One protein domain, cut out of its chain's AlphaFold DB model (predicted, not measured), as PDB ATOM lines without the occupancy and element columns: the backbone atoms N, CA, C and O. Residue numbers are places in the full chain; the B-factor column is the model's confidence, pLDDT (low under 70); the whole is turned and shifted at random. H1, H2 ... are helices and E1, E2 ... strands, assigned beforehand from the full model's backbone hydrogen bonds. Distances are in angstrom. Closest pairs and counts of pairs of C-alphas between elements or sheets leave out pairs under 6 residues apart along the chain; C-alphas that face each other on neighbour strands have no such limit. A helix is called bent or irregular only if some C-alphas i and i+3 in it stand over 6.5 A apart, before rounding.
ATOM      1  N   THR A   2      38.691  36.481  34.807       62.44
ATOM      2  CA  THR A   2      38.028  35.719  35.887       62.44
ATOM      3  C   THR A   2      37.126  36.527  36.830       62.44
ATOM      4  O   THR A   2      36.142  35.976  37.307       62.44
ATOM      5  N   ASN A   3      37.418  37.806  37.099       70.69
ATOM      6  CA  ASN A   3      36.585  38.619  38.002       70.69
ATOM      7  C   ASN A   3      35.230  38.988  37.371       70.69
ATOM      8  O   ASN A   3      34.206  38.803  38.010       70.69
ATOM      9  N   ILE A   4      35.213  39.353  36.083       77.25
ATOM     10  CA  ILE A   4      33.980  39.679  35.341       77.25
ATOM     11  C   ILE A   4      33.013  38.485  35.326       77.25
ATOM     12  O   ILE A   4      31.816  38.647  35.533       77.25
ATOM     13  N   VAL A   5      33.534  37.269  35.127       77.62
ATOM     14  CA  VAL A   5      32.712  36.046  35.102       77.62
ATOM     15  C   VAL A   5      32.134  35.727  36.485       77.62
ATOM     16  O   VAL A   5      30.984  35.306  36.582       77.62
ATOM     17  N   LYS A   6      32.900  35.950  37.562       77.12
ATOM     18  CA  LYS A   6      32.408  35.778  38.939       77.12
ATOM     19  C   LYS A   6      31.317  36.791  39.282       77.12
ATOM     20  O   LYS A   6      30.309  36.404  39.868       77.12
ATOM     21  N   ASP A   7      31.491  38.047  38.881       84.44
ATOM     22  CA  ASP A   7      30.513  39.109  39.126       84.44
ATOM     23  C   ASP A   7      29.215  38.862  38.346       84.44
ATOM     24  O   ASP A   7      28.126  38.971  38.910       84.44
ATOM     25  N   ALA A   8      29.321  38.421  37.090       85.00
ATOM     26  CA  ALA A   8      28.167  38.022  36.288       85.00
ATOM     27  C   ALA A   8      27.432  36.815  36.897       85.00
ATOM     28  O   ALA A   8      26.209  36.836  37.011       85.00
ATOM     29  N   ALA A   9      28.163  35.788  37.352       87.19
ATOM     30  CA  ALA A   9      27.575  34.623  38.017       87.19
ATOM     31  C   ALA A   9      26.804  35.021  39.281       87.19
ATOM     32  O   ALA A   9      25.685  34.561  39.497       87.19
ATOM     33  N   LYS A  10      27.394  35.903  40.098       89.94
ATOM     34  CA  LYS A  10      26.752  36.457  41.288       89.94
ATOM     35  C   LYS A  10      25.462  37.195  40.927       89.94
ATOM     36  O   LYS A  10      24.427  36.869  41.497       89.94
ATOM     37  N   GLN A  11      25.502  38.115  39.963       89.38
ATOM     38  CA  GLN A  11      24.315  38.859  39.526       89.38
ATOM     39  C   GLN A  11      23.217  37.931  38.996       89.38
ATOM     40  O   GLN A  11      22.060  38.079  39.377       89.38
ATOM     41  N   SER A  12      23.568  36.941  38.167       89.88
ATOM     42  CA  SER A  12      22.603  35.953  37.667       89.88
ATOM     43  C   SER A  12      21.970  35.147  38.798       89.88
ATOM     44  O   SER A  12      20.769  34.895  38.769       89.88
ATOM     45  N   ILE A  13      22.756  34.764  39.811       92.62
ATOM     46  CA  ILE A  13      22.222  34.078  40.988       92.62
ATOM     47  C   ILE A  13      21.301  34.997  41.760       92.62
ATOM     48  O   ILE A  13      20.229  34.536  42.099       92.62
ATOM     49  N   GLU A  14      21.669  36.249  42.028       91.81
ATOM     50  CA  GLU A  14      20.852  37.221  42.774       91.81
ATOM     51  C   GLU A  14      19.536  37.572  42.059       91.81
ATOM     52  O   GLU A  14      18.547  37.886  42.713       91.81
ATOM     53  N   GLN A  15      19.489  37.450  40.731       91.69
ATOM     54  CA  GLN A  15      18.284  37.677  39.926       91.69
ATOM     55  C   GLN A  15      17.322  36.483  39.882       91.69
ATOM     56  O   GLN A  15      16.203  36.640  39.392       91.69
ATOM     57  N   LEU A  16      17.712  35.304  40.389       91.50
ATOM     58  CA  LEU A  16      16.780  34.180  40.493       91.50
ATOM     59  C   LEU A  16      15.578  34.570  41.357       91.50
ATOM     60  O   LEU A  16      15.727  35.085  42.471       91.50
ATOM     61  N   THR A  17      14.389  34.293  40.841       92.56
ATOM     62  CA  THR A  17      13.128  34.473  41.564       92.56
ATOM     63  C   THR A  17      12.937  33.372  42.607       92.56
ATOM     64  O   THR A  17      13.487  32.278  42.475       92.56
ATOM     65  N   ILE A  18      12.097  33.626  43.612       93.62
ATOM     66  CA  ILE A  18      11.737  32.627  44.633       93.62
ATOM     67  C   ILE A  18      11.183  31.344  43.996       93.62
ATOM     68  O   ILE A  18      11.591  30.255  44.374       93.62
ATOM     69  N   ASN A  19      10.343  31.451  42.962       90.81
ATOM     70  CA  ASN A  19       9.791  30.279  42.269       90.81
ATOM     71  C   ASN A  19      10.876  29.434  41.578       90.81
ATOM     72  O   ASN A  19      10.793  28.206  41.552       90.81
ATOM     73  N   GLN A  20      11.905  30.078  41.021       90.31
ATOM     74  CA  GLN A  20      13.047  29.372  40.431       90.31
ATOM     75  C   GLN A  20      13.910  28.701  41.505       90.31
ATOM     76  O   GLN A  20      14.353  27.574  41.301       90.31
ATOM     77  N   LEU A  21      14.107  29.352  42.658       93.44
ATOM     78  CA  LEU A  21      14.775  28.744  43.812       93.44
ATOM     79  C   LEU A  21      13.990  27.543  44.353       93.44
ATOM     80  O   LEU A  21      14.586  26.498  44.600       93.44
ATOM     81  N   GLN A  22      12.665  27.651  44.454       92.62
ATOM     82  CA  GLN A  22      11.803  26.546  44.868       92.62
ATOM     83  C   GLN A  22      11.904  25.376  43.886       92.62
ATOM     84  O   GLN A  22      12.103  24.243  44.297       92.62
ATOM     85  N   SER A  23      11.914  25.656  42.580       89.56
ATOM     86  CA  SER A  23      12.074  24.612  41.557       89.56
ATOM     87  C   SER A  23      13.411  23.866  41.674       89.56
ATOM     88  O   SER A  23      13.503  22.697  41.301       89.56
ATOM     89  N   ILE A  24      14.467  24.528  42.164       92.19
ATOM     90  CA  ILE A  24      15.748  23.879  42.469       92.19
ATOM     91  C   ILE A  24      15.603  22.966  43.687       92.19
ATOM     92  O   ILE A  24      16.047  21.819  43.626       92.19
ATOM     93  N   VAL A  25      14.982  23.463  44.761       93.00
ATOM     94  CA  VAL A  25      14.724  22.686  45.982       93.00
ATOM     95  C   VAL A  25      13.903  21.443  45.674       93.00
ATOM     96  O   VAL A  25      14.348  20.354  46.016       93.00
ATOM     97  N   ASP A  26      12.805  21.565  44.929       91.31
ATOM     98  CA  ASP A  26      11.931  20.438  44.590       91.31
ATOM     99  C   ASP A  26      12.704  19.304  43.886       91.31
ATOM    100  O   ASP A  26      12.487  18.116  44.128       91.31
ATOM    101  N   VAL A  27      13.657  19.648  43.012       91.38
ATOM    102  CA  VAL A  27      14.511  18.650  42.348       91.38
ATOM    103  C   VAL A  27      15.473  17.994  43.339       91.38
ATOM    104  O   VAL A  27      15.686  16.781  43.253       91.38
ATOM    105  N   ILE A  28      16.049  18.770  44.261       94.25
ATOM    106  CA  ILE A  28      16.938  18.252  45.306       94.25
ATOM    107  C   ILE A  28      16.160  17.356  46.274       94.25
ATOM    108  O   ILE A  28      16.664  16.293  46.603       94.25
ATOM    109  N   GLU A  29      14.938  17.698  46.670       93.69
ATOM    110  CA  GLU A  29      14.111  16.858  47.548       93.69
ATOM    111  C   GLU A  29      13.753  15.517  46.895       93.69
ATOM    112  O   GLU A  29      13.757  14.476  47.545       93.69
ATOM    113  N   ILE A  30      13.500  15.510  45.583       91.50
ATOM    114  CA  ILE A  30      13.160  14.277  44.859       91.50
ATOM    115  C   ILE A  30      14.392  13.392  44.617       91.50
ATOM    116  O   ILE A  30      14.285  12.166  44.634       91.50
ATOM    117  N   LYS A  31      15.549  13.985  44.297       92.31
ATOM    118  CA  LYS A  31      16.727  13.242  43.797       92.31
ATOM    119  C   LYS A  31      17.913  13.206  44.758       92.31
ATOM    120  O   LYS A  31      18.857  12.457  44.520       92.31
ATOM    121  N   GLY A  32      17.921  14.071  45.761       95.50
ATOM    122  CA  GLY A  32      19.068  14.386  46.609       95.50
ATOM    123  C   GLY A  32      20.090  15.340  45.983       95.50
ATOM    124  O   GLY A  32      21.037  15.753  46.653       95.50
ATOM    125  N   PHE A  33      19.959  15.679  44.696       95.50
ATOM    126  CA  PHE A  33      20.910  16.528  43.976       95.50
ATOM    127  C   PHE A  33      20.314  17.136  42.705       95.50
ATOM    128  O   PHE A  33      19.296  16.685  42.178       95.50
ATOM    129  N   ILE A  34      21.018  18.123  42.159       94.06
ATOM    130  CA  ILE A  34      20.723  18.751  40.875       94.06
ATOM    131  C   ILE A  34      22.025  19.104  40.151       94.06
ATOM    132  O   ILE A  34      22.999  19.524  40.776       94.06
ATOM    133  N   THR A  35      22.056  18.923  38.832       94.25
ATOM    134  CA  THR A  35      23.218  19.230  37.981       94.25
ATOM    135  C   THR A  35      22.923  20.389  37.038       94.25
ATOM    136  O   THR A  35      21.762  20.702  36.783       94.25
ATOM    137  N   ASP A  36      23.963  21.000  36.473       91.62
ATOM    138  CA  ASP A  36      23.827  22.037  35.441       91.62
ATOM    139  C   ASP A  36      23.290  21.516  34.095       91.62
ATOM    140  O   ASP A  36      22.964  22.296  33.205       91.62
ATOM    141  N   GLU A  37      23.152  20.197  33.973       88.94
ATOM    142  CA  GLU A  37      22.544  19.494  32.840       88.94
ATOM    143  C   GLU A  37      21.048  19.192  33.082       88.94
ATOM    144  O   GLU A  37      20.340  18.724  32.186       88.94
ATOM    145  N   CYS A  38      20.536  19.423  34.298       85.12
ATOM    146  CA  CYS A  38      19.135  19.165  34.617       85.12
ATOM    147  C   CYS A  38      18.218  20.213  33.978       85.12
ATOM    148  O   CYS A  38      18.416  21.417  34.116       85.12
ATOM    149  N   LYS A  39      17.140  19.736  33.352       78.94
ATOM    150  CA  LYS A  39      16.008  20.558  32.921       78.94
ATOM    151  C   LYS A  39      14.798  20.226  33.786       78.94
ATOM    152  O   LYS A  39      14.582  19.066  34.140       78.94
ATOM    153  N   THR A  40      14.018  21.240  34.127       67.19
ATOM    154  CA  THR A  40      12.674  21.054  34.688       67.19
ATOM    155  C   THR A  40      11.757  20.396  33.649       67.19
ATOM    156  O   THR A  40      12.103  20.305  32.468       67.19
ATOM    157  N   LYS A  41      10.580  19.921  34.080       63.72
ATOM    158  CA  LYS A  41       9.600  19.261  33.196       63.72
ATOM    159  C   LYS A  41       9.182  20.139  32.009       63.72
ATOM    160  O   LYS A  41       8.947  19.607  30.931       63.72
ATOM    161  N   ASP A  42       9.212  21.457  32.185       65.88
ATOM    162  CA  ASP A  42       8.866  22.442  31.153       65.88
ATOM    163  C   ASP A  42      10.077  22.869  30.298       65.88
ATOM    164  O   ASP A  42      10.029  23.847  29.558       65.88
ATOM    165  N   GLY A  43      11.206  22.160  30.413       66.12
ATOM    166  CA  GLY A  43      12.432  22.436  29.661       66.12
ATOM    167  C   GLY A  43      13.276  23.593  30.205       66.12
ATOM    168  O   GLY A  43      14.363  23.842  29.681       66.12
ATOM    169  N   TYR A  44      12.828  24.272  31.267       72.50
ATOM    170  CA  TYR A  44      13.567  25.363  31.902       72.50
ATOM    171  C   TYR A  44      14.815  24.842  32.631       72.50
ATOM    172  O   TYR A  44      14.742  23.860  33.374       72.50
ATOM    173  N   VAL A  45      15.954  25.506  32.413       72.56
ATOM    174  CA  VAL A  45      17.239  25.213  33.065       72.56
ATOM    175  C   VAL A  45      17.349  26.076  34.328       72.56
ATOM    176  O   VAL A  45      17.446  27.298  34.209       72.56
ATOM    177  N   PRO A  46      17.337  25.474  35.529       72.44
ATOM    178  CA  PRO A  46      17.242  26.218  36.783       72.44
ATOM    179  C   PRO A  46      18.494  27.027  37.137       72.44
ATOM    180  O   PRO A  46      18.395  28.065  37.787       72.44
ATOM    181  N   PHE A  47      19.674  26.589  36.702       80.50
ATOM    182  CA  PHE A  47      20.914  27.357  36.809       80.50
ATOM    183  C   PHE A  47      21.944  26.862  35.790       80.50
ATOM    184  O   PHE A  47      21.840  25.763  35.253       80.50
ATOM    185  N   THR A  48      22.974  27.669  35.546       85.06
ATOM    186  CA  THR A  48      24.044  27.349  34.591       85.06
ATOM    187  C   THR A  48      25.295  26.798  35.276       85.06
ATOM    188  O   THR A  48      25.542  27.040  36.462       85.06
ATOM    189  N   LYS A  49      26.168  26.149  34.495       89.88
ATOM    190  CA  LYS A  49      27.518  25.731  34.920       89.88
ATOM    191  C   LYS A  49      28.303  26.866  35.587       89.88
ATOM    192  O   LYS A  49      28.947  26.670  36.614       89.88
ATOM    193  N   VAL A  50      28.213  28.078  35.031       89.00
ATOM    194  CA  VAL A  50      28.888  29.284  35.544       89.00
ATOM    195  C   VAL A  50      28.401  29.642  36.951       89.00
ATOM    196  O   VAL A  50      29.217  29.984  37.809       89.00
ATOM    197  N   MET A  51      27.099  29.500  37.214       91.06
ATOM    198  CA  MET A  51      26.511  29.774  38.526       91.06
ATOM    199  C   MET A  51      27.029  28.802  39.588       91.06
ATOM    200  O   MET A  51      27.418  29.253  40.663       91.06
ATOM    201  N   ILE A  52      27.143  27.500  39.296       92.25
ATOM    202  CA  ILE A  52      27.748  26.566  40.263       92.25
ATOM    203  C   ILE A  52      29.244  26.853  40.420       92.25
ATOM    204  O   ILE A  52      29.721  27.037  41.539       92.25
ATOM    205  N   LYS A  53      29.992  26.945  39.315       92.50
ATOM    206  CA  LYS A  53      31.462  27.055  39.345       92.50
ATOM    207  C   LYS A  53      31.963  28.281  40.103       92.50
ATOM    208  O   LYS A  53      33.043  28.247  40.695       92.50
ATOM    209  N   HIS A  54      31.211  29.377  40.049       91.69
ATOM    210  CA  HIS A  54      31.643  30.665  40.586       91.69
ATOM    211  C   HIS A  54      30.755  31.217  41.698       91.69
ATOM    212  O   HIS A  54      31.193  32.122  42.407       91.69
ATOM    213  N   GLY A  55      29.553  30.675  41.885       92.75
ATOM    214  CA  GLY A  55      28.568  31.222  42.810       92.75
ATOM    215  C   GLY A  55      27.832  30.190  43.661       92.75
ATOM    216  O   GLY A  55      26.877  30.572  44.332       92.75
ATOM    217  N   SER A  56      28.271  28.925  43.712       93.81
ATOM    218  CA  SER A  56      27.581  27.880  44.487       93.81
ATOM    219  C   SER A  56      27.322  28.269  45.940       93.81
ATOM    220  O   SER A  56      26.220  28.062  46.428       93.81
ATOM    221  N   LYS A  57      28.280  28.920  46.613       94.81
ATOM    222  CA  LYS A  57      28.098  29.414  47.991       94.81
ATOM    223  C   LYS A  57      26.931  30.397  48.125       94.81
ATOM    224  O   LYS A  57      26.203  30.348  49.108       94.81
ATOM    225  N   ILE A  58      26.775  31.300  47.156       95.75
ATOM    226  CA  ILE A  58      25.691  32.292  47.153       95.75
ATOM    227  C   ILE A  58      24.372  31.586  46.861       95.75
ATOM    228  O   ILE A  58      23.408  31.787  47.588       95.75
ATOM    229  N   LEU A  59      24.347  30.718  45.847       95.56
ATOM    230  CA  LEU A  59      23.157  29.956  45.484       95.56
ATOM    231  C   LEU A  59      22.669  29.086  46.651       95.56
ATOM    232  O   LEU A  59      21.516  29.208  47.039       95.56
ATOM    233  N   ILE A  60      23.552  28.294  47.267       96.81
ATOM    234  CA  ILE A  60      23.244  27.470  48.447       96.81
ATOM    235  C   ILE A  60      22.683  28.329  49.578       96.81
ATOM    236  O   ILE A  60      21.643  28.001  50.141       96.81
ATOM    237  N   ARG A  61      23.313  29.476  49.866       97.06
ATOM    238  CA  ARG A  61      22.807  30.402  50.883       97.06
ATOM    239  C   ARG A  61      21.382  30.865  50.574       97.06
ATOM    240  O   ARG A  61      20.562  30.875  51.483       97.06
ATOM    241  N   ARG A  62      21.082  31.239  49.324       96.75
ATOM    242  CA  ARG A  62      19.723  31.642  48.922       96.75
ATOM    243  C   ARG A  62      18.729  30.489  49.072       96.75
ATOM    244  O   ARG A  62      17.657  30.701  49.622       96.75
ATOM    245  N   LEU A  63      19.099  29.272  48.665       96.25
ATOM    246  CA  LEU A  63      18.251  28.081  48.819       96.25
ATOM    247  C   LEU A  63      17.897  27.817  50.294       96.25
ATOM    248  O   LEU A  63      16.753  27.532  50.621       96.25
ATOM    249  N   GLN A  64      18.854  27.979  51.205       96.12
ATOM    250  CA  GLN A  64      18.608  27.746  52.630       96.12
ATOM    251  C   GLN A  64      17.880  28.916  53.317       96.12
ATOM    252  O   GLN A  64      17.080  28.693  54.218       96.12
ATOM    253  N   GLN A  65      18.137  30.167  52.918       96.12
ATOM    254  CA  GLN A  65      17.593  31.351  53.603       96.12
ATOM    255  C   GLN A  65      16.257  31.845  53.045       96.12
ATOM    256  O   GLN A  65      15.450  32.368  53.806       96.12
ATOM    257  N   GLU A  66      16.032  31.735  51.736       96.88
ATOM    258  CA  GLU A  66      14.868  32.345  51.077       96.88
ATOM    259  C   GLU A  66      13.742  31.348  50.812       96.88
ATOM    260  O   GLU A  66      12.576  31.724  50.876       96.88
ATOM    261  N   VAL A  67      14.083  30.086  50.539       95.06
ATOM    262  CA  VAL A  67      13.111  28.991  50.346       95.06
ATOM    263  C   VAL A  67      13.204  27.919  51.434       95.06
ATOM    264  O   VAL A  67      12.498  26.923  51.380       95.06
ATOM    265  N   GLY A  68      14.038  28.143  52.455       93.19
ATOM    266  CA  GLY A  68      14.004  27.372  53.696       93.19
ATOM    267  C   GLY A  68      14.486  25.927  53.590       93.19
ATOM    268  O   GLY A  68      14.059  25.112  54.401       93.19
ATOM    269  N   TYR A  69      15.356  25.584  52.631       96.38
ATOM    270  CA  TYR A  69      15.881  24.218  52.552       96.38
ATOM    271  C   TYR A  69      16.659  23.847  53.826       96.38
ATOM    272  O   TYR A  69      17.669  24.477  54.154       96.38
ATOM    273  N   GLU A  70      16.182  22.825  54.539       95.44
ATOM    274  CA  GLU A  70      16.597  22.539  55.918       95.44
ATOM    275  C   GLU A  70      17.974  21.872  56.014       95.44
ATOM    276  O   GLU A  70      18.723  22.096  56.970       95.44
ATOM    277  N   TYR A  71      18.335  21.065  55.018       96.44
ATOM    278  CA  TYR A  71      19.536  20.240  55.084       96.44
ATOM    279  C   TYR A  71      20.772  20.953  54.522       96.44
ATOM    280  O   TYR A  71      20.672  21.770  53.601       96.44
ATOM    281  N   PRO A  72      21.978  20.659  55.043       97.06
ATOM    282  CA  PRO A  72      23.203  21.192  54.472       97.06
ATOM    283  C   PRO A  72      23.362  20.780  53.003       97.06
ATOM    284  O   PRO A  72      23.181  19.614  52.644       97.06
ATOM    285  N   LEU A  73      23.750  21.743  52.167       97.88
ATOM    286  CA  LEU A  73      24.064  21.535  50.756       97.88
ATOM    287  C   LEU A  73      25.556  21.750  50.506       97.88
ATOM    288  O   LEU A  73      26.188  22.599  51.137       97.88
ATOM    289  N   ASP A  74      26.095  21.045  49.518       97.50
ATOM    290  CA  ASP A  74      27.428  21.303  48.977       97.50
ATOM    291  C   ASP A  74      27.416  21.241  47.452       97.50
ATOM    292  O   ASP A  74      26.444  20.821  46.824       97.50
ATOM    293  N   SER A  75      28.514  21.676  46.841       96.81
ATOM    294  CA  SER A  75      28.696  21.670  45.397       96.81
ATOM    295  C   SER A  75      29.957  20.927  44.993       96.81
ATOM    296  O   SER A  75      31.010  21.051  45.617       96.81
ATOM    297  N   THR A  76      29.883  20.174  43.901       96.69
ATOM    298  CA  THR A  76      31.055  19.506  43.338       96.69
ATOM    299  C   THR A  76      30.926  19.325  41.832       96.69
ATOM    300  O   THR A  76      29.934  19.721  41.229       96.69
ATOM    301  N   GLY A  77      31.946  18.734  41.220       95.62
ATOM    302  CA  GLY A  77      31.958  18.436  39.797       95.62
ATOM    303  C   GLY A  77      32.743  17.183  39.442       95.62
ATOM    304  O   GLY A  77      33.550  16.677  40.236       95.62
ATOM    305  N   PHE A  78      32.508  16.701  38.227       95.75
ATOM    306  CA  PHE A  78      33.253  15.613  37.613       95.75
ATOM    307  C   PHE A  78      33.496  15.913  36.134       95.75
ATOM    308  O   PHE A  78      32.587  16.344  35.431       95.75
ATOM    309  N   TYR A  79      34.727  15.691  35.671       94.56
ATOM    310  CA  TYR A  79      35.099  15.833  34.267       94.56
ATOM    311  C   TYR A  79      35.234  14.456  33.629       94.56
ATOM    312  O   TYR A  79      35.990  13.620  34.119       94.56
ATOM    313  N   HIS A  80      34.526  14.246  32.523       92.81
ATOM    314  CA  HIS A  80      34.643  13.054  31.696       92.81
ATOM    315  C   HIS A  80      35.120  13.435  30.289       92.81
ATOM    316  O   HIS A  80      34.555  14.335  29.674       92.81
ATOM    317  N   ASN A  81      36.107  12.724  29.738       88.31
ATOM    318  CA  ASN A  81      36.750  13.095  28.466       88.31
ATOM    319  C   ASN A  81      35.771  13.201  27.282       88.31
ATOM    320  O   ASN A  81      35.916  14.082  26.443       88.31
ATOM    321  N   SER A  82      34.760  12.329  27.228       86.12
ATOM    322  CA  SER A  82      33.795  12.274  26.115       86.12
ATOM    323  C   SER A  82      32.527  13.111  26.321       86.12
ATOM    324  O   SER A  82      31.682  13.136  25.434       86.12
ATOM    325  N   TYR A  83      32.361  13.748  27.485       86.44
ATOM    326  CA  TYR A  83      31.128  14.474  27.840       86.44
ATOM    327  C   TYR A  83      31.401  15.903  28.331       86.44
ATOM    328  O   TYR A  83      30.611  16.811  28.104       86.44
ATOM    329  N   GLY A  84      32.553  16.123  28.966       91.44
ATOM    330  CA  GLY A  84      32.948  17.386  29.575       91.44
ATOM    331  C   GLY A  84      32.789  17.397  31.095       91.44
ATOM    332  O   GLY A  84      32.634  16.363  31.746       91.44
ATOM    333  N   GLU A  85      32.887  18.596  31.672       94.12
ATOM    334  CA  GLU A  85      32.670  18.842  33.102       94.12
ATOM    335  C   GLU A  85      31.173  18.930  33.398       94.12
ATOM    336  O   GLU A  85      30.496  19.729  32.761       94.12
ATOM    337  N   VAL A  86      30.682  18.188  34.387       94.94
ATOM    338  CA  VAL A  86      29.342  18.365  34.967       94.94
ATOM    339  C   VAL A  86      29.496  18.822  36.408       94.94
ATOM    340  O   VAL A  86      30.296  18.261  37.163       94.94
ATOM    341  N   LEU A  87      28.740  19.847  36.778       96.12
ATOM    342  CA  LEU A  87      28.708  20.432  38.108       96.12
ATOM    343  C   LEU A  87      27.363  20.145  38.770       96.12
ATOM    344  O   LEU A  87      26.325  20.053  38.119       96.12
ATOM    345  N   ALA A  88      27.377  20.016  40.089       96.19
ATOM    346  CA  ALA A  88      26.194  19.672  40.854       96.19
ATOM    347  C   ALA A  88      26.145  20.395  42.195       96.19
ATOM    348  O   ALA A  88      27.184  20.730  42.768       96.19
ATOM    349  N   ILE A  89      24.924  20.560  42.696       97.19
ATOM    350  CA  ILE A  89      24.615  20.806  44.105       97.19
ATOM    351  C   ILE A  89      23.940  19.544  44.641       97.19
ATOM    352  O   ILE A  89      23.072  18.984  43.971       97.19
ATOM    353  N   PHE A  90      24.345  19.084  45.819       97.75
ATOM    354  CA  PHE A  90      23.793  17.887  46.453       97.75
ATOM    355  C   PHE A  90      23.517  18.122  47.936       97.75
ATOM    356  O   PHE A  90      24.107  19.013  48.551       97.75
ATOM    357  N   SER A  91      22.617  17.313  48.489       98.00
ATOM    358  CA  SER A  91      22.222  17.364  49.893       98.00
ATOM    359  C   SER A  91      22.934  16.326  50.745       98.00
ATOM    360  O   SER A  91      23.021  15.151  50.375       98.00
ATOM    361  N   TYR A  92      23.369  16.755  51.931       97.62
ATOM    362  CA  TYR A  92      23.905  15.866  52.957       97.62
ATOM    363  C   TYR A  92      22.840  14.975  53.619       97.62
ATOM    364  O   TYR A  92      23.184  14.018  54.307       97.62
ATOM    365  N   GLU A  93      21.553  15.247  53.393       97.44
ATOM    366  CA  GLU A  93      20.463  14.335  53.763       97.44
ATOM    367  C   GLU A  93      20.523  13.035  52.948       97.44
ATOM    368  O   GLU A  93      20.298  11.945  53.466       97.44
ATOM    369  N   SER A  94      20.849  13.154  51.657       97.25
ATOM    370  CA  SER A  94      20.857  12.032  50.712       97.25
ATOM    371  C   SER A  94      22.223  11.358  50.576       97.25
ATOM    372  O   SER A  94      22.300  10.194  50.181       97.25
ATOM    373  N   PHE A  95      23.307  12.079  50.873       97.69
ATOM    374  CA  PHE A  95      24.676  11.599  50.704       97.69
ATOM    375  C   PHE A  95      25.538  12.000  51.898       97.69
ATOM    376  O   PHE A  95      25.562  13.158  52.292       97.69
ATOM    377  N   LYS A  96      26.321  11.069  52.441       96.69
ATOM    378  CA  LYS A  96      27.180  11.321  53.602       96.69
ATOM    379  C   LYS A  96      28.264  12.355  53.316       96.69
ATOM    380  O   LYS A  96      28.626  13.136  54.192       96.69
ATOM    381  N   ASP A  97      28.837  12.301  52.118       97.56
ATOM    382  CA  ASP A  97      29.938  13.159  51.704       97.56
ATOM    383  C   ASP A  97      30.054  13.271  50.176       97.56
ATOM    384  O   ASP A  97      29.412  12.553  49.402       97.56
ATOM    385  N   THR A  98      30.925  14.181  49.740       97.50
ATOM    386  CA  THR A  98      31.231  14.424  48.327       97.50
ATOM    387  C   THR A  98      31.721  13.172  47.590       97.50
ATOM    388  O   THR A  98      31.450  13.020  46.398       97.50
ATOM    389  N   LEU A  99      32.462  12.275  48.253       97.75
ATOM    390  CA  LEU A  99      32.988  11.067  47.614       97.75
ATOM    391  C   LEU A  99      31.865  10.059  47.355       97.75
ATOM    392  O   LEU A  99      31.801   9.485  46.264       97.75
ATOM    393  N   GLU A 100      30.977   9.863  48.328       98.12
ATOM    394  CA  GLU A 100      29.785   9.036  48.174       98.12
ATOM    395  C   GLU A 100      28.880   9.581  47.071       98.12
ATOM    396  O   GLU A 100      28.528   8.828  46.159       98.12
ATOM    397  N   PHE A 101      28.570  10.881  47.102       98.25
ATOM    398  CA  PHE A 101      27.755  11.528  46.075       98.25
ATOM    399  C   PHE A 101      28.335  11.305  44.671       98.25
ATOM    400  O   PHE A 101      27.624  10.876  43.755       98.25
ATOM    401  N   LYS A 102      29.646  11.518  44.490       97.69
ATOM    402  CA  LYS A 102      30.293  11.301  43.190       97.69
ATOM    403  C   LYS A 102      30.137   9.870  42.695       97.69
ATOM    404  O   LYS A 102      29.775   9.670  41.539       97.69
ATOM    405  N   ARG A 103      30.406   8.889  43.559       97.38
ATOM    406  CA  ARG A 103      30.391   7.466  43.193       97.38
ATOM    407  C   ARG A 103      28.986   6.935  42.932       97.38
ATOM    408  O   ARG A 103      28.814   6.145  42.014       97.38
ATOM    409  N   LYS A 104      28.003   7.333  43.743       97.06
ATOM    410  CA  LYS A 104      26.647   6.769  43.691       97.06
ATOM    411  C   LYS A 104      25.691   7.530  42.778       97.06
ATOM    412  O   LYS A 104      24.736   6.927  42.302       97.06
ATOM    413  N   ALA A 105      25.926   8.821  42.537       96.69
ATOM    414  CA  ALA A 105      24.996   9.666  41.792       96.69
ATOM    415  C   ALA A 105      25.648  10.384  40.605       96.69
ATOM    416  O   ALA A 105      25.226  10.163  39.472       96.69
ATOM    417  N   LEU A 106      26.679  11.212  40.825       96.31
ATOM    418  CA  LEU A 106      27.184  12.090  39.757       96.31
ATOM    419  C   LEU A 106      27.841  11.323  38.601       96.31
ATOM    420  O   LEU A 106      27.542  11.606  37.444       96.31
ATOM    421  N   ILE A 107      28.721  10.360  38.888       95.88
ATOM    422  CA  ILE A 107      29.382   9.567  37.840       95.88
ATOM    423  C   ILE A 107      28.353   8.709  37.079       95.88
ATOM    424  O   ILE A 107      28.279   8.863  35.859       95.88
ATOM    425  N   PRO A 108      27.479   7.920  37.744       95.31
ATOM    426  CA  PRO A 108      26.422   7.182  37.048       95.31
ATOM    427  C   PRO A 108      25.478   8.069  36.222       95.31
ATOM    428  O   PRO A 108      25.027   7.661  35.152       95.31
ATOM    429  N   PHE A 109      25.180   9.291  36.686       93.31
ATOM    430  CA  PHE A 109      24.392  10.264  35.922       93.31
ATOM    431  C   PHE A 109      25.061  10.601  34.582       93.31
ATOM    432  O   PHE A 109      24.397  10.572  33.545       93.31
ATOM    433  N   ILE A 110      26.368  10.874  34.594       93.25
ATOM    434  CA  ILE A 110      27.149  11.208  33.393       93.25
ATOM    435  C   ILE A 110      27.260   9.997  32.463       93.25
ATOM    436  O   ILE A 110      27.025  10.122  31.265       93.25
ATOM    437  N   GLU A 111      27.558   8.814  33.002       92.75
ATOM    438  CA  GLU A 111      27.648   7.573  32.218       92.75
ATOM    439  C   GLU A 111      26.327   7.256  31.509       92.75
ATOM    440  O   GLU A 111      26.308   6.941  30.318       92.75
ATOM    441  N   LYS A 112      25.195   7.418  32.206       90.94
ATOM    442  CA  LYS A 112      23.869   7.248  31.606       90.94
ATOM    443  C   LYS A 112      23.592   8.289  30.519       90.94
ATOM    444  O   LYS A 112      23.000   7.947  29.497       90.94
ATOM    445  N   ALA A 113      23.998   9.543  30.725       87.69
ATOM    446  CA  ALA A 113      23.837  10.598  29.727       87.69
ATOM    447  C   ALA A 113      24.627  10.292  28.444       87.69
ATOM    448  O   ALA A 113      24.084  10.437  27.352       87.69
ATOM    449  N   ILE A 114      25.860   9.790  28.573       87.38
ATOM    450  CA  ILE A 114      26.684   9.344  27.441       87.38
ATOM    451  C   ILE A 114      25.991   8.205  26.686       87.38
ATOM    452  O   ILE A 114      25.814   8.303  25.474       87.38
ATOM    453  N   ASN A 115      25.543   7.159  27.385       85.25
ATOM    454  CA  ASN A 115      24.901   6.006  26.743       85.25
ATOM    455  C   ASN A 115      23.599   6.376  26.016       85.25
ATOM    456  O   ASN A 115      23.273   5.785  24.997       85.25
ATOM    457  N   ASN A 116      22.865   7.378  26.503       79.75
ATOM    458  CA  ASN A 116      21.652   7.856  25.840       79.75
ATOM    459  C   ASN A 116      21.928   8.785  24.642       79.75
ATOM    460  O   ASN A 116      21.031   8.996  23.828       79.75
ATOM    461  N   MET A 117      23.125   9.374  24.539       63.66
ATOM    462  CA  MET A 117      23.535  10.174  23.376       63.66
ATOM    463  C   MET A 117      23.979   9.309  22.191       63.66
ATOM    464  O   MET A 117      23.887   9.762  21.051       63.66
ATOM    465  N   TYR A 118      24.436   8.083  22.453       54.94
ATOM    466  CA  TYR A 118      24.879   7.119  21.446       54.94
ATOM    467  C   TYR A 118      24.006   5.849  21.512       54.94
ATOM    468  O   TYR A 118      24.450   4.857  22.093       54.94
TER     469      TYR A 118
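Overview. This is residues 2 to 118 of the 119 residues of an uncharacterized protein of Bacillus cereus (UniProt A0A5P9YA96). A small sheet, made of the long hairpin E2 and E3 with short E1 along its edge, stands between helices: H2 and H3 on one face, H4 on the other. H1 packs on H3, away from the sheet. The printed part has 117 residues, with four named helices and three named strands in the order H1, H2, E1, H3, E2, E3, H4; the antiparallel sheet runs E1, E3, E2, and the class is mixed. It is compact and rounded, with a radius of gyration of the C-alphas of 13.8 A and spans of 37 by 33 by 29 A.

Along the chain. E3 is residues 84 to 91, 23.0 A long; E2 is 73 to 80, 23.4 A; E1 is 33 to 35. H2 is 18 to 31, 20.0 A. H3, 49 to 66, 21.6 A, is irregular, with C-alphas 54 and 57 8.3 A apart and a kink of 92 degrees near residue 56. H4, 98 to 117, 26.5 A, is irregular, with C-alphas 104 and 107 7.0 A apart; it ends at C-alpha 117 (23.535, 10.174, 23.376). H1, 2 to 14, 18.6 A, begins at C-alpha 2 (38.028, 35.719, 35.887).

Arrangement. In the hairpin E2 and E3, N 76 and O 88 are 3.0 A apart; between E1 and E3, N 34 and O 89 are 2.9 A apart. E1, H3, E2 form a split strand-helix-strand unit, two strands running the same way with E3 between them, its crossover right-handed. H3's height over the sheet is 9.1 A, H4's 8.1 A on the opposite face. H2 stands up from the sheet over E1 and E3, and touches residues 62 to 66 of H3 alone, closest at the C-alphas of Leu 21 and Leu 63, 6.1 A. H1 touches H3, closest at the C-alphas of Ala 9 and Met 51, 5.0 A. Every O i to N i+4 pair is within hydrogen-bond range in H1 and H2; 12 of 14 are in H3, 13 of 16 in H4.

Size, cuts and confidence. The C-alphas farthest apart, Gln 65 and Tyr 118, are 40.9 A apart. The printed part has no cut. The link from E1 to H3 is long, 13 residues. Seven residues are under pLDDT 70: 2, 40 to 43, and 117 to 118.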